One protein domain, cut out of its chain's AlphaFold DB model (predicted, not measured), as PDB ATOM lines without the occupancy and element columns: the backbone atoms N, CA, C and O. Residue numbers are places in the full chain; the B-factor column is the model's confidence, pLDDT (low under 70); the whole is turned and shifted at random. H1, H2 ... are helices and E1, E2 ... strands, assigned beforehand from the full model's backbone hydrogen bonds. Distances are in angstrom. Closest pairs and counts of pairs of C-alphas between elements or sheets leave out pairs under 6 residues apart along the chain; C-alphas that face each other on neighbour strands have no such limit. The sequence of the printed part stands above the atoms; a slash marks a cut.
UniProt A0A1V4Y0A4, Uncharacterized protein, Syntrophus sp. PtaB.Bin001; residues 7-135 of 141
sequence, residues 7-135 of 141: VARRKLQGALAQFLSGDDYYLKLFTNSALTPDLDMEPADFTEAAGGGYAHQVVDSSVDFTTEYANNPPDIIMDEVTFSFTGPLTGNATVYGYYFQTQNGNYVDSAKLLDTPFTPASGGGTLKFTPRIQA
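AT A GLANCE: This is residues 7 to 135 of the 141 residues of an uncharacterized protein of Syntrophus sp. PtaB.Bin001 (UniProt A0A1V4Y0A4). Two walls of strands, only partly face to face, make an elongated body: one wall is the strongly twisted sheet E2, E1, E6, E7, and the other is the strand pair E5 and E8, which runs on at one end into the small sheet E3, E4, E9. The short helix H1 lies at the same end as E3, and residues 33 to 46 loop out on the side of the large sheet away from E5 and E8. The printed part has 129 residues with one named helix and nine named strands, in the order H1, E1 to E9; the class is mostly strand, though under half of the residues are in named elements. The three sheets, in the orders E2 E1 E6 E7, E3 E4 E9 and E5 E8, are all antiparallel. The whole is compact, with a radius of gyration of the C-alphas of 14.4 A, and spans 44 by 28 by 27 A.

HOW THE PARTS SIT: The largest sheet has E1, residues 25 to 30, and E6, residues 95 to 102, as inner strands, and E2, residues 57 to 59, and E7, residues 108 to 118, as edge strands. E1 and E6 are antiparallel at 157 degrees, with N 28 and O 99 2.9 A apart, within hydrogen-bond range. E2 and E1, a hairpin, are antiparallel at 145 degrees, with N 25 and O 59 at 2.8 A. E6 and E7, also a hairpin, are antiparallel at 162 degrees, with N 98 and O 112 at 2.9 A and N 118 and O 95 at 2.9 A. E7 bends by 90 degrees at residue 115. From edge to edge of this sheet the strands' lines turn by 41 degrees. In the second wall, E5, residues 81 to 85, and E8, residues 125 to 129, are antiparallel at 163 degrees, with N 83 and O 127 at 2.9 A. The closest C-alphas of E7 and E8 are those of Phe 118 and Leu 127, 7.0 A apart. E2 and E5 are only just apart, their closest C-alphas 8.1 A from each other. E4, residues 75 to 78, runs on into E5 at 52 degrees, and E8 runs on into E9, residues 132 to 134, at 34 degrees, each across a break of 2 residues. E4 and E9 are antiparallel at 158 degrees, with N 76 and O 133 at 2.7 A. E3, residues 65 to 68, forms a hairpin with E4, antiparallel at 151 degrees, with N 66 and O 77 at 2.8 A. The closest C-alphas of E7 and E9 are those of Ser 110 and Ile 133, 6.3 A apart, and E6 and E9 are near each other, with 5 pairs of C-alphas within 10 A. H1, residues 15 to 19, only grazes the large sheet and the sheet E3 E4 E9. In H1 the O i to N i+4 pair is within hydrogen-bond range.

IN THESE COORDINATES: H1 begins at C-alpha 15, at (-11.990, 36.340, -54.007). E1 starts at C-alpha 25, at (-16.422, 41.778, -44.112), and measures 15.4 A from first to last C-alpha. E6 measures 20.2 A and E7, the longest strand with 11 residues, 21.6 A. E5 measures 13.2 A and E8 13.6 A; E3 and E4 measure 9.8 A each. E2 and E9 have three residues each, and E9 ends at C-alpha 134, at (-7.070, 44.188, -56.755).

THE WHOLE: The two C-alphas farthest apart are those of Gln 13 and Gly 123, at 45.0 A. The printed part has no cut. The link from E1 to E2 is long, with 26 residues, 31 to 56. The mean pLDDT of the printed part is 83.1, and it is under 70 at residues 7 to 23, residue 39, residues 71 to 72 and residue 135.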
ATOM      1  N   VAL A   7      -3.581  42.098 -52.343       50.28
ATOM      2  CA  VAL A   7      -4.621  41.162 -51.867       50.28
ATOM      3  C   VAL A   7      -3.995  39.966 -51.175       50.28
ATOM      4  O   VAL A   7      -3.316  39.175 -51.821       50.28
ATOM      5  N   ALA A   8      -4.232  39.811 -49.878       45.09
ATOM      6  CA  ALA A   8      -3.637  38.744 -49.087       45.09
ATOM      7  C   ALA A   8      -4.168  37.341 -49.454       45.09
ATOM      8  O   ALA A   8      -5.272  37.158 -49.971       45.09
ATOM      9  N   ARG A   9      -3.301  36.332 -49.275       47.31
ATOM     10  CA  ARG A   9      -3.388  34.975 -49.847       47.31
ATOM     11  C   ARG A   9      -4.492  34.084 -49.257       47.31
ATOM     12  O   ARG A   9      -4.203  33.020 -48.696       47.31
ATOM     13  N   ARG A  10      -5.762  34.338 -49.567       46.50
ATOM     14  CA  ARG A  10      -6.648  33.190 -49.820       46.50
ATOM     15  C   ARG A  10      -6.453  32.722 -51.254       46.50
ATOM     16  O   ARG A  10      -6.569  33.481 -52.209       46.50
ATOM     17  N   LYS A  11      -6.057  31.450 -51.369       40.81
ATOM     18  CA  LYS A  11      -5.883  30.682 -52.606       40.81
ATOM     19  C   LYS A  11      -6.848  31.167 -53.685       40.81
ATOM     20  O   LYS A  11      -8.060  31.120 -53.516       40.81
ATOM     21  N   LEU A  12      -6.271  31.631 -54.778       40.84
ATOM     22  CA  LEU A  12      -6.935  32.256 -55.906       40.84
ATOM     23  C   LEU A  12      -7.833  31.306 -56.697       40.84
ATOM     24  O   LEU A  12      -7.527  30.920 -57.818       40.84
ATOM     25  N   GLN A  13      -8.978  30.980 -56.123       45.34
ATOM     26  CA  GLN A  13     -10.192  30.688 -56.864       45.34
ATOM     27  C   GLN A  13     -11.342  31.287 -56.063       45.34
ATOM     28  O   GLN A  13     -11.901  30.648 -55.180       45.34
ATOM     29  N   GLY A  14     -11.657  32.553 -56.351       42.09
ATOM     30  CA  GLY A  14     -12.937  33.112 -55.945       42.09
ATOM     31  C   GLY A  14     -12.931  34.310 -55.014       42.09
ATOM     32  O   GLY A  14     -13.991  34.540 -54.487       42.09
ATOM     33  N   ALA A  15     -11.879  35.119 -54.837       48.62
ATOM     34  CA  ALA A  15     -11.990  36.340 -54.007       48.62
ATOM     35  C   ALA A  15     -13.204  37.215 -54.398       48.62
ATOM     36  O   ALA A  15     -13.967  37.616 -53.532       48.62
ATOM     37  N   LEU A  16     -13.471  37.385 -55.702       49.34
ATOM     38  CA  LEU A  16     -14.695  38.033 -56.196       49.34
ATOM     39  C   LEU A  16     -15.958  37.224 -55.860       49.34
ATOM     40  O   LEU A  16     -16.932  37.783 -55.383       49.34
ATOM     41  N   ALA A  17     -15.947  35.909 -56.077       51.31
ATOM     42  CA  ALA A  17     -17.078  35.046 -55.744       51.31
ATOM     43  C   ALA A  17     -17.299  34.901 -54.233       51.31
ATOM     44  O   ALA A  17     -18.406  34.568 -53.873       51.31
ATOM     45  N   GLN A  18     -16.299  35.147 -53.380       52.62
ATOM     46  CA  GLN A  18     -16.336  35.044 -51.921       52.62
ATOM     47  C   GLN A  18     -16.826  36.357 -51.307       52.62
ATOM     48  O   GLN A  18     -17.700  36.347 -50.447       52.62
ATOM     49  N   PHE A  19     -16.352  37.489 -51.843       57.16
ATOM     50  CA  PHE A  19     -16.945  38.806 -51.597       57.16
ATOM     51  C   PHE A  19     -18.419  38.849 -52.017       57.16
ATOM     52  O   PHE A  19     -19.255  39.397 -51.313       57.16
ATOM     53  N   LEU A  20     -18.750  38.220 -53.149       53.06
ATOM     54  CA  LEU A  20     -20.113  38.152 -53.678       53.06
ATOM     55  C   LEU A  20     -20.910  36.918 -53.201       53.06
ATOM     56  O   LEU A  20     -22.100  36.839 -53.498       53.06
ATOM     57  N   SER A  21     -20.312  35.953 -52.480       58.00
ATOM     58  CA  SER A  21     -21.026  34.755 -51.978       58.00
ATOM     59  C   SER A  21     -21.715  34.982 -50.641       58.00
ATOM     60  O   SER A  21     -22.340  34.052 -50.132       58.00
ATOM     61  N   GLY A  22     -21.601  36.183 -50.070       55.06
ATOM     62  CA  GLY A  22     -22.230  36.534 -48.800       55.06
ATOM     63  C   GLY A  22     -21.379  36.243 -47.564       55.06
ATOM     64  O   GLY A  22     -21.949  36.031 -46.499       55.06
ATOM     65  N   ASP A  23     -20.045  36.214 -47.687       67.25
ATOM     66  CA  ASP A  23     -19.205  36.402 -46.503       67.25
ATOM     67  C   ASP A  23     -19.235  37.889 -46.134       67.25
ATOM     68  O   ASP A  23     -18.958  38.748 -46.972       67.25
ATOM     69  N   ASP A  24     -19.567  38.192 -44.883       82.44
ATOM     70  CA  ASP A  24     -19.538  39.565 -44.401       82.44
ATOM     71  C   ASP A  24     -18.098  39.964 -44.042       82.44
ATOM     72  O   ASP A  24     -17.360  39.226 -43.373       82.44
ATOM     73  N   TYR A  25     -17.712  41.175 -44.426       87.12
ATOM     74  CA  TYR A  25     -16.422  41.778 -44.112       87.12
ATOM     75  C   TYR A  25     -16.591  42.994 -43.205       87.12
ATOM     76  O   TYR A  25     -17.643  43.630 -43.127       87.12
ATOM     77  N   TYR A  26     -15.501  43.350 -42.539       92.50
ATOM     78  CA  TYR A  26     -15.300  44.661 -41.958       92.50
ATOM     79  C   TYR A  26     -14.287  45.427 -42.797       92.50
ATOM     80  O   TYR A  26     -13.163  44.962 -43.002       92.50
ATOM     81  N   LEU A  27     -14.664  46.629 -43.226       94.12
ATOM     82  CA  LEU A  27     -13.712  47.627 -43.685       94.12
ATOM     83  C   LEU A  27     -13.245  48.434 -42.476       94.12
ATOM     84  O   LEU A  27     -14.014  49.176 -41.855       94.12
ATOM     85  N   LYS A  28     -11.965  48.280 -42.156       96.19
ATOM     86  CA  LYS A  28     -11.335  48.845 -40.967       96.19
ATOM     87  C   LYS A  28     -10.236  49.821 -41.337       96.19
ATOM     88  O   LYS A  28      -9.610  49.694 -42.386       96.19
ATOM     89  N   LEU A  29      -9.987  50.784 -40.457       97.12
ATOM     90  CA  LEU A  29      -8.905  51.757 -40.599       97.12
ATOM     91  C   LEU A  29      -7.718  51.351 -39.726       97.12
ATOM     92  O   LEU A  29      -7.910  50.894 -38.600       97.12
ATOM     93  N   PHE A  30      -6.495  51.554 -40.215       96.38
ATOM     94  CA  PHE A  30      -5.276  51.296 -39.444       96.38
ATOM     95  C   PHE A  30      -4.405  52.546 -39.293       96.38
ATOM     96  O   PHE A  30      -4.435  53.470 -40.113       96.38
ATOM     97  N   THR A  31      -3.612  52.562 -38.222       96.88
ATOM     98  CA  THR A  31      -2.798  53.716 -37.800       96.88
ATOM     99  C   THR A  31      -1.285  53.460 -37.856       96.88
ATOM    100  O   THR A  31      -0.483  54.280 -37.419       96.88
ATOM    101  N   ASN A  32      -0.849  52.336 -38.419       93.25
ATOM    102  CA  ASN A  32       0.563  52.002 -38.607       93.25
ATOM    103  C   ASN A  32       1.179  52.862 -39.720       93.25
ATOM    104  O   ASN A  32       0.862  52.687 -40.892       93.25
ATOM    105  N   SER A  33       2.106  53.753 -39.367       87.81
ATOM    106  CA  SER A  33       2.778  54.640 -40.329       87.81
ATOM    107  C   SER A  33       3.846  53.947 -41.182       87.81
ATOM    108  O   SER A  33       4.150  54.411 -42.277       87.81
ATOM    109  N   ALA A  34       4.429  52.857 -40.677       84.88
ATOM    110  CA  ALA A  34       5.506  52.111 -41.332       84.88
ATOM    111  C   ALA A  34       5.020  50.846 -42.061       84.88
ATOM    112  O   ALA A  34       5.834  50.100 -42.605       84.88
ATOM    113  N   LEU A  35       3.712  50.577 -42.049       84.56
ATOM    114  CA  LEU A  35       3.164  49.380 -42.673       84.56
ATOM    115  C   LEU A  35       3.238  49.506 -44.194       84.56
ATOM    116  O   LEU A  35       2.752  50.475 -44.775       84.56
ATOM    117  N   THR A  36       3.821  48.500 -44.833       84.44
ATOM    118  CA  THR A  36       3.767  48.331 -46.286       84.44
ATOM    119  C   THR A  36       2.886  47.121 -46.555       84.44
ATOM    120  O   THR A  36       3.380  46.020 -46.338       84.44
ATOM    121  N   PRO A  37       1.609  47.301 -46.957       81.31
ATOM    122  CA  PRO A  37       0.699  46.192 -47.220       81.31
ATOM    123  C   PRO A  37       1.344  45.097 -48.068       81.31
ATOM    124  O   PRO A  37       1.956  45.404 -49.089       81.31
ATOM    125  N   ASP A  38       1.212  43.841 -47.652       77.44
ATOM    126  CA  ASP A  38       1.720  42.690 -48.393       77.44
ATOM    127  C   ASP A  38       0.706  41.532 -48.419       77.44
ATOM    128  O   ASP A  38      -0.396  41.627 -47.877       77.44
ATOM    129  N   LEU A  39       1.054  40.466 -49.145       68.88
ATOM    130  CA  LEU A  39       0.165  39.330 -49.395       68.88
ATOM    131  C   LEU A  39       0.019  38.373 -48.195       68.88
ATOM    132  O   LEU A  39      -0.847  37.497 -48.232       68.88
ATOM    133  N   ASP A  40       0.884  38.479 -47.192       74.31
ATOM    134  CA  ASP A  40       0.987  37.546 -46.067       74.31
ATOM    135  C   ASP A  40       0.527  38.192 -44.744       74.31
ATOM    136  O   ASP A  40       0.689  37.598 -43.682       74.31
ATOM    137  N   MET A  41      -0.082  39.382 -44.811       83.69
ATOM    138  CA  MET A  41      -0.569  40.094 -43.633       83.69
ATOM    139  C   MET A  41      -1.758  39.410 -42.959       83.69
ATOM    140  O   MET A  41      -2.730  38.996 -43.597       83.69
ATOM    141  N   GLU A  42      -1.715  39.406 -41.636       88.44
ATOM    142  CA  GLU A  42      -2.757  38.941 -40.734       88.44
ATOM    143  C   GLU A  42      -3.356  40.118 -39.947       88.44
ATOM    144  O   GLU A  42      -2.746  41.183 -39.837       88.44
ATOM    145  N   PRO A  43      -4.543  39.959 -39.329       89.06
ATOM    146  CA  PRO A  43      -5.158  41.033 -38.548       89.06
ATOM    147  C   PRO A  43      -4.249  41.623 -37.459       89.06
ATOM    148  O   PRO A  43      -4.352  42.807 -37.152       89.06
ATOM    149  N   ALA A  44      -3.352  40.813 -36.888       91.38
ATOM    150  CA  ALA A  44      -2.427  41.233 -35.838       91.38
ATOM    151  C   ALA A  44      -1.325  42.194 -36.323       91.38
ATOM    152  O   ALA A  44      -0.738  42.896 -35.498       91.38
ATOM    153  N   ASP A  45      -1.065  42.266 -37.630       91.38
ATOM    154  CA  ASP A  45      -0.087  43.199 -38.205       91.38
ATOM    155  C   ASP A  45      -0.607  44.645 -38.225       91.38
ATOM    156  O   ASP A  45       0.163  45.605 -38.359       91.38
ATOM    157  N   PHE A  46      -1.921  44.819 -38.055       93.25
ATOM    158  CA  PHE A  46      -2.597  46.106 -38.074       93.25
ATOM    159  C   PHE A  46      -2.899  46.600 -36.656       93.25
ATOM    160  O   PHE A  46      -3.532  45.941 -35.837       93.25
ATOM    161  N   THR A  47      -2.538  47.850 -36.402       95.88
ATOM    162  CA  THR A  47      -3.033  48.652 -35.286       95.88
ATOM    163  C   THR A  47      -4.299  49.359 -35.748       95.88
ATOM    164  O   THR A  47      -4.242  50.436 -36.358       95.88
ATOM    165  N   GLU A  48      -5.448  48.737 -35.481       96.12
ATOM    166  CA  GLU A  48      -6.762  49.308 -35.793       96.12
ATOM    167  C   GLU A  48      -6.935  50.693 -35.139       96.12
ATOM    168  O   GLU A  48      -6.468  50.941 -34.024       96.12
ATOM    169  N   ALA A  49      -7.591  51.613 -35.848       96.94
ATOM    170  CA  ALA A  49      -7.984  52.898 -35.288       96.94
ATOM    171  C   ALA A  49      -8.900  52.703 -34.065       96.94
ATOM    172  O   ALA A  49      -9.695  51.770 -33.992       96.94
ATOM    173  N   ALA A  50      -8.797  53.604 -33.092       96.62
ATOM    174  CA  ALA A  50      -9.613  53.576 -31.884       96.62
ATOM    175  C   ALA A  50      -9.870  54.999 -31.382       96.62
ATOM    176  O   ALA A  50      -9.083  55.907 -31.647       96.62
ATOM    177  N   GLY A  51     -10.947  55.195 -30.622       96.25
ATOM    178  CA  GLY A  51     -11.320  56.510 -30.095       96.25
ATOM    179  C   GLY A  51     -12.004  57.409 -31.129       96.25
ATOM    180  O   GLY A  51     -12.343  56.975 -32.225       96.25
ATOM    181  N   GLY A  52     -12.274  58.662 -30.757       95.31
ATOM    182  CA  GLY A  52     -12.849  59.660 -31.668       95.31
ATOM    183  C   GLY A  52     -14.201  59.290 -32.284       95.31
ATOM    184  O   GLY A  52     -14.538  59.815 -33.340       95.31
ATOM    185  N   GLY A  53     -14.951  58.365 -31.676       96.31
ATOM    186  CA  GLY A  53     -16.200  57.837 -32.237       96.31
ATOM    187  C   GLY A  53     -16.017  56.898 -33.435       96.31
ATOM    188  O   GLY A  53     -17.002  56.602 -34.104       96.31
ATOM    189  N   TYR A  54     -14.791  56.440 -33.709       96.94
ATOM    190  CA  TYR A  54     -14.509  55.489 -34.781       96.94
ATOM    191  C   TYR A  54     -15.351  54.214 -34.642       96.94
ATOM    192  O   TYR A  54     -15.407  53.597 -33.576       96.94
ATOM    193  N   ALA A  55     -15.942  53.811 -35.761       96.94
ATOM    194  CA  ALA A  55     -16.563  52.515 -35.967       96.94
ATOM    195  C   ALA A  55     -16.143  51.993 -37.346       96.94
ATOM    196  O   ALA A  55     -16.069  52.766 -38.306       96.94
ATOM    197  N   HIS A  56     -15.860  50.694 -37.442       95.56
ATOM    198  CA  HIS A  56     -15.623  50.042 -38.726       95.56
ATOM    199  C   HIS A  56     -16.916  49.969 -39.546       95.56
ATOM    200  O   HIS A  56     -18.015  49.989 -38.988       95.56
ATOM    201  N   GLN A  57     -16.783  49.859 -40.866       93.69
ATOM    202  CA  GLN A  57     -17.931  49.657 -41.749       93.69
ATOM    203  C   GLN A  57     -18.170  48.163 -41.952       93.69
ATOM    204  O   GLN A  57     -17.220  47.403 -42.151       93.69
ATOM    205  N   VAL A  58     -19.435  47.755 -41.906       91.06
ATOM    206  CA  VAL A  58     -19.851  46.414 -42.322       91.06
ATOM    207  C   VAL A  58     -19.982  46.414 -43.835       91.06
ATOM    208  O   VAL A  58     -20.598  47.311 -44.406       91.06
ATOM    209  N   VAL A  59     -19.374  45.425 -44.471       86.56
ATOM    210  CA  VAL A  59     -19.442  45.210 -45.910       86.56
ATOM    211  C   VAL A  59     -20.093  43.854 -46.113       86.56
ATOM    212  O   VAL A  59     -19.469  42.824 -45.878       86.56
ATOM    213  N   ASP A  60     -21.369  43.880 -46.471       82.69
ATOM    214  CA  ASP A  60     -22.213  42.702 -46.648       82.69
ATOM    215  C   ASP A  60     -22.791  42.660 -48.073       82.69
ATOM    216  O   ASP A  60     -22.452  43.472 -48.938       82.69
ATOM    217  N   SER A  61     -23.698  41.713 -48.315       75.38
ATOM    218  CA  SER A  61     -24.368  41.526 -49.611       75.38
ATOM    219  C   SER A  61     -25.166  42.729 -50.146       75.38
ATOM    220  O   SER A  61     -25.587  42.697 -51.299       75.38
ATOM    221  N   SER A  62     -25.413  43.761 -49.335       76.56
ATOM    222  CA  SER A  62     -26.109  44.987 -49.746       76.56
ATOM    223  C   SER A  62     -25.186  46.054 -50.337       76.56
ATOM    224  O   SER A  62     -25.679  47.054 -50.857       76.56
ATOM    225  N   VAL A  63     -23.865  45.864 -50.258       78.75
ATOM    226  CA  VAL A  63     -22.886  46.798 -50.815       78.75
ATOM    227  C   VAL A  63     -22.653  46.500 -52.293       78.75
ATOM    228  O   VAL A  63     -22.323  45.375 -52.667       78.75
ATOM    229  N   ASP A  64     -22.781  47.527 -53.130       78.94
ATOM    230  CA  ASP A  64     -22.525  47.425 -54.563       78.94
ATOM    231  C   ASP A  64     -21.027  47.541 -54.885       78.94
ATOM    232  O   ASP A  64     -20.277  48.333 -54.301       78.94
ATOM    233  N   PHE A  65     -20.597  46.752 -55.873       79.31
ATOM    234  CA  PHE A  65     -19.235  46.760 -56.394       79.31
ATOM    235  C   PHE A  65     -19.230  46.934 -57.906       79.31
ATOM    236  O   PHE A  65     -20.024  46.338 -58.634       79.31
ATOM    237  N   THR A  66     -18.251  47.689 -58.388       83.94
ATOM    238  CA  THR A  66     -17.918  47.775 -59.809       83.94
ATOM    239  C   THR A  66     -16.584  47.088 -60.069       83.94
ATOM    240  O   THR A  66     -15.667  47.140 -59.252       83.94
ATOM    241  N   THR A  67     -16.466  46.403 -61.205       79.44
ATOM    242  CA  THR A  67     -15.212  45.754 -61.610       79.44
ATOM    243  C   THR A  67     -14.546  46.560 -62.720       79.44
ATOM    244  O   THR A  67     -15.144  46.791 -63.772       79.44
ATOM    245  N   GLU A  68     -13.298  46.966 -62.505       79.62
ATOM    246  CA  GLU A  68     -12.465  47.664 -63.479       79.62
ATOM    247  C   GLU A  68     -11.463  46.685 -64.107       79.62
ATOM    248  O   GLU A  68     -10.448  46.311 -63.517       79.62
ATOM    249  N   TYR A  69     -11.746  46.286 -65.349       76.69
ATOM    250  CA  TYR A  69     -10.930  45.343 -66.126       76.69
ATOM    251  C   TYR A  69      -9.748  45.996 -66.863       76.69
ATOM    252  O   TYR A  69      -9.062  45.332 -67.635       76.69
ATOM    253  N   ALA A  70      -9.520  47.298 -66.659       76.44
ATOM    254  CA  ALA A  70      -8.381  48.003 -67.246       76.44
ATOM    255  C   ALA A  70      -7.041  47.560 -66.627       76.44
ATOM    256  O   ALA A  70      -6.003  47.647 -67.283       76.44
ATOM    257  N   ASN A  71      -7.075  47.051 -65.392       67.38
ATOM    258  CA  ASN A  71      -5.929  46.467 -64.707       67.38
ATOM    259  C   ASN A  71      -5.905  44.945 -64.891       67.38
ATOM    260  O   ASN A  71      -6.947  44.298 -65.004       67.38
ATOM    261  N   ASN A  72      -4.701  44.372 -64.931       67.31
ATOM    262  CA  ASN A  72      -4.509  42.927 -64.904       67.31
ATOM    263  C   ASN A  72      -3.589  42.564 -63.731       67.31
ATOM    264  O   ASN A  72      -2.390  42.858 -63.796       67.31
ATOM    265  N   PRO A  73      -4.112  41.919 -62.683       70.12
ATOM    266  CA  PRO A  73      -5.501  41.465 -62.529       70.12
ATOM    267  C   PRO A  73      -6.499  42.623 -62.255       70.12
ATOM    268  O   PRO A  73      -6.054  43.723 -61.909       70.12
ATOM    269  N   PRO A  74      -7.818  42.420 -62.477       73.38
ATOM    270  CA  PRO A  74      -8.819  43.488 -62.410       73.38
ATOM    271  C   PRO A  74      -9.025  44.013 -60.990       73.38
ATOM    272  O   PRO A  74      -8.888  43.277 -60.010       73.38
ATOM    273  N   ASP A  75      -9.439  45.273 -60.893       78.25
ATOM    274  CA  ASP A  75      -9.802  45.881 -59.618       78.25
ATOM    275  C   ASP A  75     -11.298  45.715 -59.346       78.25
ATOM    276  O   ASP A  75     -12.139  45.818 -60.238       78.25
ATOM    277  N   ILE A  76     -11.628  45.509 -58.082       79.50
ATOM    278  CA  ILE A  76     -12.968  45.586 -57.520       79.50
ATOM    279  C   ILE A  76     -13.031  46.897 -56.747       79.50
ATOM    280  O   ILE A  76     -12.173  47.187 -55.909       79.50
ATOM    281  N   ILE A  77     -14.032  47.702 -57.052       85.44
ATOM    282  CA  ILE A  77     -14.190  49.057 -56.546       85.44
ATOM    283  C   ILE A  77     -15.529  49.113 -55.834       85.44
ATOM    284  O   ILE A  77     -16.567  48.837 -56.431       85.44
ATOM    285  N   MET A  78     -15.485  49.459 -54.556       87.31
ATOM    286  CA  MET A  78     -16.674  49.689 -53.746       87.31
ATOM    287  C   MET A  78     -17.123  51.140 -53.895       87.31
ATOM    288  O   MET A  78     -16.297  52.002 -54.204       87.31
ATOM    289  N   ASP A  79     -18.390  51.431 -53.625       89.50
ATOM    290  CA  ASP A  79     -18.858  52.816 -53.535       89.50
ATOM    291  C   ASP A  79     -18.075  53.638 -52.491       89.50
ATOM    292  O   ASP A  79     -17.413  53.104 -51.593       89.50
ATOM    293  N   GLU A  80     -18.118  54.971 -52.623       93.00
ATOM    294  CA  GLU A  80     -17.461  55.871 -51.671       93.00
ATOM    295  C   GLU A  80     -17.975  55.615 -50.250       93.00
ATOM    296  O   GLU A  80     -19.164  55.740 -49.958       93.00
ATOM    297  N   VAL A  81     -17.049  55.322 -49.338       94.25
ATOM    298  CA  VAL A  81     -17.352  55.184 -47.918       94.25
ATOM    299  C   VAL A  81     -17.062  56.469 -47.180       94.25
ATOM    300  O   VAL A  81     -16.155  57.229 -47.519       94.25
ATOM    301  N   THR A  82     -17.819  56.681 -46.111       96.44
ATOM    302  CA  THR A  82     -17.638  57.807 -45.204       96.44
ATOM    303  C   THR A  82     -17.402  57.294 -43.787       96.44
ATOM    304  O   THR A  82     -18.249  56.612 -43.214       96.44
ATOM    305  N   PHE A  83     -16.266  57.662 -43.198       97.56
ATOM    306  CA  PHE A  83     -15.994  57.492 -41.773       97.56
ATOM    307  C   PHE A  83     -16.153  58.835 -41.069       97.56
ATOM    308  O   PHE A  83     -15.464  59.805 -41.396       97.56
ATOM    309  N   SER A  84     -17.065  58.881 -40.100       96.94
ATOM    310  CA  SER A  84     -17.335  60.064 -39.287       96.94
ATOM    311  C   SER A  84     -16.667  59.925 -37.928       96.94
ATOM    312  O   SER A  84     -16.868  58.935 -37.231       96.94
ATOM    313  N   PHE A  85     -15.912  60.944 -37.542       97.69
ATOM    314  CA  PHE A  85     -15.256  61.035 -36.246       97.69
ATOM    315  C   PHE A  85     -15.882  62.173 -35.450       97.69
ATOM    316  O   PHE A  85     -16.145  63.248 -35.988       97.69
ATOM    317  N   THR A  86     -16.091  61.948 -34.158       96.88
ATOM    318  CA  THR A  86     -16.597  62.937 -33.196       96.88
ATOM    319  C   THR A  86     -15.478  63.607 -32.398       96.88
ATOM    320  O   THR A  86     -15.732  64.557 -31.662       96.88
ATOM    321  N   GLY A  87     -14.239  63.132 -32.543       95.44
ATOM    322  CA  GLY A  87     -13.065  63.678 -31.870       95.44
ATOM    323  C   GLY A  87     -11.769  62.993 -32.314       95.44
ATOM    324  O   GLY A  87     -11.775  62.250 -33.299       95.44
ATOM    325  N   PRO A  88     -10.659  63.216 -31.592       95.12
ATOM    326  CA  PRO A  88      -9.368  62.626 -31.925       95.12
ATOM    327  C   PRO A  88      -9.345  61.118 -31.646       95.12
ATOM    328  O   PRO A  88     -10.013  60.630 -30.728       95.12
ATOM    329  N   LEU A  89      -8.525  60.389 -32.407       95.94
ATOM    330  CA  LEU A  89      -8.210  58.991 -32.114       95.94
ATOM    331  C   LEU A  89      -7.413  58.867 -30.809       95.94
ATOM    332  O   LEU A  89      -6.700  59.783 -30.393       95.94
ATOM    333  N   THR A  90      -7.507  57.705 -30.174       93.62
ATOM    334  CA  THR A  90      -6.703  57.331 -29.006       93.62
ATOM    335  C   THR A  90      -5.479  56.524 -29.425       93.62
ATOM    336  O   THR A  90      -5.572  55.654 -30.287       93.62
ATOM    337  N   GLY A  91      -4.342  56.761 -28.769       86.81
ATOM    338  CA  GLY A  91      -3.076  56.110 -29.109       86.81
ATOM    339  C   GLY A  91      -2.378  56.853 -30.244       86.81
ATOM    340  O   GLY A  91      -1.617  57.781 -29.979       86.81
ATOM    341  N   ASN A  92      -2.655  56.471 -31.492       86.38
ATOM    342  CA  ASN A  92      -2.121  57.148 -32.673       86.38
ATOM    343  C   ASN A  92      -3.201  58.008 -33.341       86.38
ATOM    344  O   ASN A  92      -4.298  57.534 -33.622       86.38
ATOM    345  N   ALA A  93      -2.881  59.279 -33.588       91.00
ATOM    346  CA  ALA A  93      -3.833  60.274 -34.069       91.00
ATOM    347  C   ALA A  93      -4.143  60.161 -35.572       91.00
ATOM    348  O   ALA A  93      -5.132  60.733 -36.026       91.00
ATOM    349  N   THR A  94      -3.317  59.445 -36.341       96.44
ATOM    350  CA  THR A  94      -3.376  59.458 -37.807       96.44
ATOM    351  C   THR A  94      -3.760  58.095 -38.381       96.44
ATOM    352  O   THR A  94      -3.127  57.079 -38.098       96.44
ATOM    353  N   VAL A  95      -4.776  58.092 -39.241       97.38
ATOM    354  CA  VAL A  95      -5.144  56.984 -40.125       97.38
ATOM    355  C   VAL A  95      -4.240  57.010 -41.351       97.38
ATOM    356  O   VAL A  95      -4.176  58.018 -42.058       97.38
ATOM    357  N   TYR A  96      -3.574  55.891 -41.626       96.12
ATOM    358  CA  TYR A  96      -2.673  55.751 -42.776       96.12
ATOM    359  C   TYR A  96      -3.264  54.909 -43.899       96.12
ATOM    360  O   TYR A  96      -2.828  55.021 -45.042       96.12
ATOM    361  N   GLY A  97      -4.264  54.088 -43.601       95.25
ATOM    362  CA  GLY A  97      -4.826  53.166 -44.571       95.25
ATOM    363  C   GLY A  97      -6.052  52.441 -44.054       95.25
ATOM    364  O   GLY A  97      -6.564  52.720 -42.966       95.25
ATOM    365  N   TYR A  98      -6.503  51.497 -44.865       94.88
ATOM    366  CA  TYR A  98      -7.616  50.617 -44.567       94.88
ATOM    367  C   TYR A  98      -7.291  49.172 -44.927       94.88
ATOM    368  O   TYR A  98      -6.397  48.902 -45.732       94.88
ATOM    369  N   TYR A  99      -8.039  48.250 -44.338       92.44
ATOM    370  CA  TYR A  99      -7.967  46.832 -44.643       92.44
ATOM    371  C   TYR A  99      -9.349  46.190 -44.560       92.44
ATOM    372  O   TYR A  99     -10.218  46.643 -43.811       92.44
ATOM    373  N   PHE A 100      -9.541  45.146 -45.355       89.75
ATOM    374  CA  PHE A 100     -10.722  44.302 -45.324       89.75
ATOM    375  C   PHE A 100     -10.411  43.052 -44.517       89.75
ATOM    376  O   PHE A 100      -9.497  42.300 -44.855       89.75
ATOM    377  N   GLN A 101     -11.183  42.842 -43.458       89.12
ATOM    378  CA  GLN A 101     -11.083  41.678 -42.590       89.12
ATOM    379  C   GLN A 101     -12.389  40.897 -42.660       89.12
ATOM    380  O   GLN A 101     -13.461  41.489 -42.583       89.12
ATOM    381  N   THR A 102     -12.328  39.576 -42.756       85.62
ATOM    382  CA  THR A 102     -13.526  38.731 -42.633       85.62
ATOM    383  C   THR A 102     -14.213  38.981 -41.283       85.62
ATOM    384  O   THR A 102     -13.509  39.067 -40.274       85.62
ATOM    385  N   GLN A 103     -15.550  39.033 -41.202       84.38
ATOM    386  CA  GLN A 103     -16.261  39.313 -39.938       84.38
ATOM    387  C   GLN A 103     -15.911  38.345 -38.800       84.38
ATOM    388  O   GLN A 103     -15.888  38.732 -37.634       84.38
ATOM    389  N   ASN A 104     -15.576  37.093 -39.126       82.00
ATOM    390  CA  ASN A 104     -15.110  36.110 -38.142       82.00
ATOM    391  C   ASN A 104     -13.739  36.455 -37.516       82.00
ATOM    392  O   ASN A 104     -13.269  35.736 -36.637       82.00
ATOM    393  N   GLY A 105     -13.096  37.527 -37.981       79.19
ATOM    394  CA  GLY A 105     -11.871  38.093 -37.443       79.19
ATOM    395  C   GLY A 105     -10.578  37.407 -37.881       79.19
ATOM    396  O   GLY A 105      -9.514  37.870 -37.486       79.19
ATOM    397  N   ASN A 106     -10.627  36.341 -38.682       80.75
ATOM    398  CA  ASN A 106      -9.470  35.453 -38.848       80.75
ATOM    399  C   ASN A 106      -8.513  35.839 -39.981       80.75
ATOM    400  O   ASN A 106      -7.345  35.474 -39.916       80.75
ATOM    401  N   TYR A 107      -8.984  36.540 -41.015       82.44
ATOM    402  CA  TYR A 107      -8.188  36.808 -42.215       82.44
ATOM    403  C   TYR A 107      -8.313  38.260 -42.656       82.44
ATOM    404  O   TYR A 107      -9.374  38.872 -42.513       82.44
ATOM    405  N   VAL A 108      -7.219  38.781 -43.210       84.19
ATOM    406  CA  VAL A 108      -7.209  40.011 -44.000       84.19
ATOM    407  C   VAL A 108      -7.180  39.607 -45.462       84.19
ATOM    408  O   VAL A 108      -6.364  38.781 -45.852       84.19
ATOM    409  N   ASP A 109      -8.071  40.188 -46.256       78.69
ATOM    410  CA  ASP A 109      -8.181  39.884 -47.685       78.69
ATOM    411  C   ASP A 109      -7.511  40.958 -48.536       78.69
ATOM    412  O   ASP A 109      -6.995  40.691 -49.619       78.69
ATOM    413  N   SER A 110      -7.480  42.194 -48.050       82.00
ATOM    414  CA  SER A 110      -6.754  43.271 -48.712       82.00
ATOM    415  C   SER A 110      -6.437  44.394 -47.749       82.00
ATOM    416  O   SER A 110      -7.156  44.620 -46.775       82.00
ATOM    417  N   ALA A 111      -5.370  45.123 -48.049       88.00
ATOM    418  CA  ALA A 111      -5.026  46.344 -47.351       88.00
ATOM    419  C   ALA A 111      -4.434  47.362 -48.322       88.00
ATOM    420  O   ALA A 111      -3.781  47.016 -49.310       88.00
ATOM    421  N   LYS A 112      -4.667  48.640 -48.032       88.31
ATOM    422  CA  LYS A 112      -4.149  49.744 -48.833       88.31
ATOM    423  C   LYS A 112      -3.853  50.955 -47.961       88.31
ATOM    424  O   LYS A 112      -4.598  51.270 -47.036       88.31
ATOM    425  N   LEU A 113      -2.790  51.672 -48.311       91.31
ATOM    426  CA  LEU A 113      -2.542  53.015 -47.800       91.31
ATOM    427  C   LEU A 113      -3.498  54.025 -48.450       91.31
ATOM    428  O   LEU A 113      -3.887  53.884 -49.614       91.31
ATOM    429  N   LEU A 114      -3.864  55.057 -47.692       92.25
ATOM    430  CA  LEU A 114      -4.518  56.244 -48.229       92.25
ATOM    431  C   LEU A 114      -3.507  57.063 -49.033       92.25
ATOM    432  O   LEU A 114      -2.344  57.174 -48.645       92.25
ATOM    433  N   ASP A 115      -3.970  57.718 -50.099       89.62
ATOM    434  CA  ASP A 115      -3.129  58.644 -50.872       89.62
ATOM    435  C   ASP A 115      -2.673  59.840 -50.011       89.62
ATOM    436  O   ASP A 115      -1.628  60.444 -50.243       89.62
ATOM    437  N   THR A 116      -3.463  60.200 -48.998       92.94
ATOM    438  CA  THR A 116      -3.121  61.208 -47.991       92.94
ATOM    439  C   THR A 116      -3.574  60.715 -46.616       92.94
ATOM    440  O   THR A 116      -4.769  60.462 -46.439       92.94
ATOM    441  N   PRO A 117      -2.659  60.574 -45.634       96.00
ATOM    442  CA  PRO A 117      -3.032  60.218 -44.271       96.00
ATOM    443  C   PRO A 117      -4.026  61.213 -43.671       96.00
ATOM    444  O   PRO A 117      -3.981  62.412 -43.954       96.00
ATOM    445  N   PHE A 118      -4.900  60.727 -42.798       97.31
ATOM    446  CA  PHE A 118      -5.981  61.518 -42.222       97.31
ATOM    447  C   PHE A 118      -5.884  61.569 -40.699       97.31
ATOM    448  O   PHE A 118      -5.753  60.542 -40.045       97.31
ATOM    449  N   THR A 119      -5.976  62.765 -40.121       97.38
ATOM    450  CA  THR A 119      -5.982  62.969 -38.664       97.38
ATOM    451  C   THR A 119      -7.280  63.677 -38.280       97.38
ATOM    452  O   THR A 119      -7.444  64.838 -38.665       97.38
ATOM    453  N   PRO A 120      -8.210  63.028 -37.552       94.81
ATOM    454  CA  PRO A 120      -9.404  63.702 -37.053       94.81
ATOM    455  C   PRO A 120      -9.032  64.892 -36.158       94.81
ATOM    456  O   PRO A 120      -8.150  64.785 -35.304       94.81
ATOM    457  N   ALA A 121      -9.710  66.028 -36.331       90.69
ATOM    458  CA  ALA A 121      -9.494  67.198 -35.488       90.69
ATOM    459  C   ALA A 121     -10.152  67.014 -34.106       90.69
ATOM    460  O   ALA A 121     -10.930  66.089 -33.874       90.69
ATOM    461  N   SER A 122      -9.885  67.936 -33.175       86.25
ATOM    462  CA  SER A 122     -10.493  67.913 -31.834       86.25
ATOM    463  C   SER A 122     -12.026  67.986 -31.860       86.25
ATOM    464  O   SER A 122     -12.672  67.417 -30.987       86.25
ATOM    465  N   GLY A 123     -12.600  68.643 -32.874       85.06
ATOM    466  CA  GLY A 123     -14.043  68.680 -33.143       85.06
ATOM    467  C   GLY A 123     -14.556  67.542 -34.033       85.06
ATOM    468  O   GLY A 123     -15.676  67.630 -34.526       85.06
ATOM    469  N   GLY A 124     -13.738  66.514 -34.280       91.88
ATOM    470  CA  GLY A 124     -14.050  65.413 -35.182       91.88
ATOM    471  C   GLY A 124     -13.608  65.659 -36.622       91.88
ATOM    472  O   GLY A 124     -12.639  66.374 -36.892       91.88
ATOM    473  N   GLY A 125     -14.298  65.024 -37.562       95.19
ATOM    474  CA  GLY A 125     -14.012  65.150 -38.986       95.19
ATOM    475  C   GLY A 125     -14.594  64.008 -39.800       95.19
ATOM    476  O   GLY A 125     -15.223  63.093 -39.268       95.19
ATOM    477  N   THR A 126     -14.365  64.059 -41.105       96.75
ATOM    478  CA  THR A 126     -14.867  63.047 -42.027       96.75
ATOM    479  C   THR A 126     -13.760  62.610 -42.968       96.75
ATOM    480  O   THR A 126     -13.127  63.446 -43.610       96.75
ATOM    481  N   LEU A 127     -13.557  61.299 -43.060       97.31
ATOM    482  CA  LEU A 127     -12.695  60.673 -44.053       97.31
ATOM    483  C   LEU A 127     -13.579  60.020 -45.112       97.31
ATOM    484  O   LEU A 127     -14.438  59.203 -44.779       97.31
ATOM    485  N   LYS A 128     -13.356  60.383 -46.375       96.62
ATOM    486  CA  LYS A 128     -14.054  59.816 -47.528       96.62
ATOM    487  C   LYS A 128     -13.061  59.264 -48.527       96.62
ATOM    488  O   LYS A 128     -12.055  59.912 -48.805       96.62
ATOM    489  N   PHE A 129     -13.339  58.076 -49.037       94.88
ATOM    490  CA  PHE A 129     -12.554  57.452 -50.093       94.88
ATOM    491  C   PHE A 129     -13.357  56.334 -50.750       94.88
ATOM    492  O   PHE A 129     -14.332  55.843 -50.190       94.88
ATOM    493  N   THR A 130     -12.908  55.911 -51.926       92.88
ATOM    494  CA  THR A 130     -13.447  54.766 -52.663       92.88
ATOM    495  C   THR A 130     -12.540  53.555 -52.415       92.88
ATOM    496  O   THR A 130     -11.408  53.540 -52.920       92.88
ATOM    497  N   PRO A 131     -12.959  52.563 -51.608       90.94
ATOM    498  CA  PRO A 131     -12.158  51.374 -51.353       90.94
ATOM    499  C   PRO A 131     -11.944  50.568 -52.633       90.94
ATOM    500  O   PRO A 131     -12.841  50.449 -53.470       90.94
ATOM    501  N   ARG A 132     -10.742  50.014 -52.785       85.69
ATOM    502  CA  ARG A 132     -10.372  49.196 -53.940       85.69
ATOM    503  C   ARG A 132      -9.640  47.939 -53.501       85.69
ATOM    504  O   ARG A 132      -8.794  47.996 -52.612       85.69
ATOM    505  N   ILE A 133      -9.933  46.845 -54.184       78.88
ATOM    506  CA  ILE A 133      -9.355  45.520 -53.978       78.88
ATOM    507  C   ILE A 133      -8.867  45.036 -55.342       78.88
ATOM    508  O   ILE A 133      -9.658  44.947 -56.271       78.88
ATOM    509  N   GLN A 134      -7.587  44.724 -55.496       73.19
ATOM    510  CA  GLN A 134      -7.070  44.188 -56.755       73.19
ATOM    511  C   GLN A 134      -7.198  42.667 -56.731       73.19
ATOM    512  O   GLN A 134      -6.426  42.018 -56.037       73.19
ATOM    513  N   ALA A 135      -8.148  42.079 -57.465       61.62
ATOM    514  CA  ALA A 135      -8.304  40.622 -57.501       61.62
ATOM    515  C   ALA A 135      -6.938  39.971 -57.780       61.62
ATOM    516  O   ALA A 135      -6.212  40.464 -58.620       61.62
TER     517      ALA A 135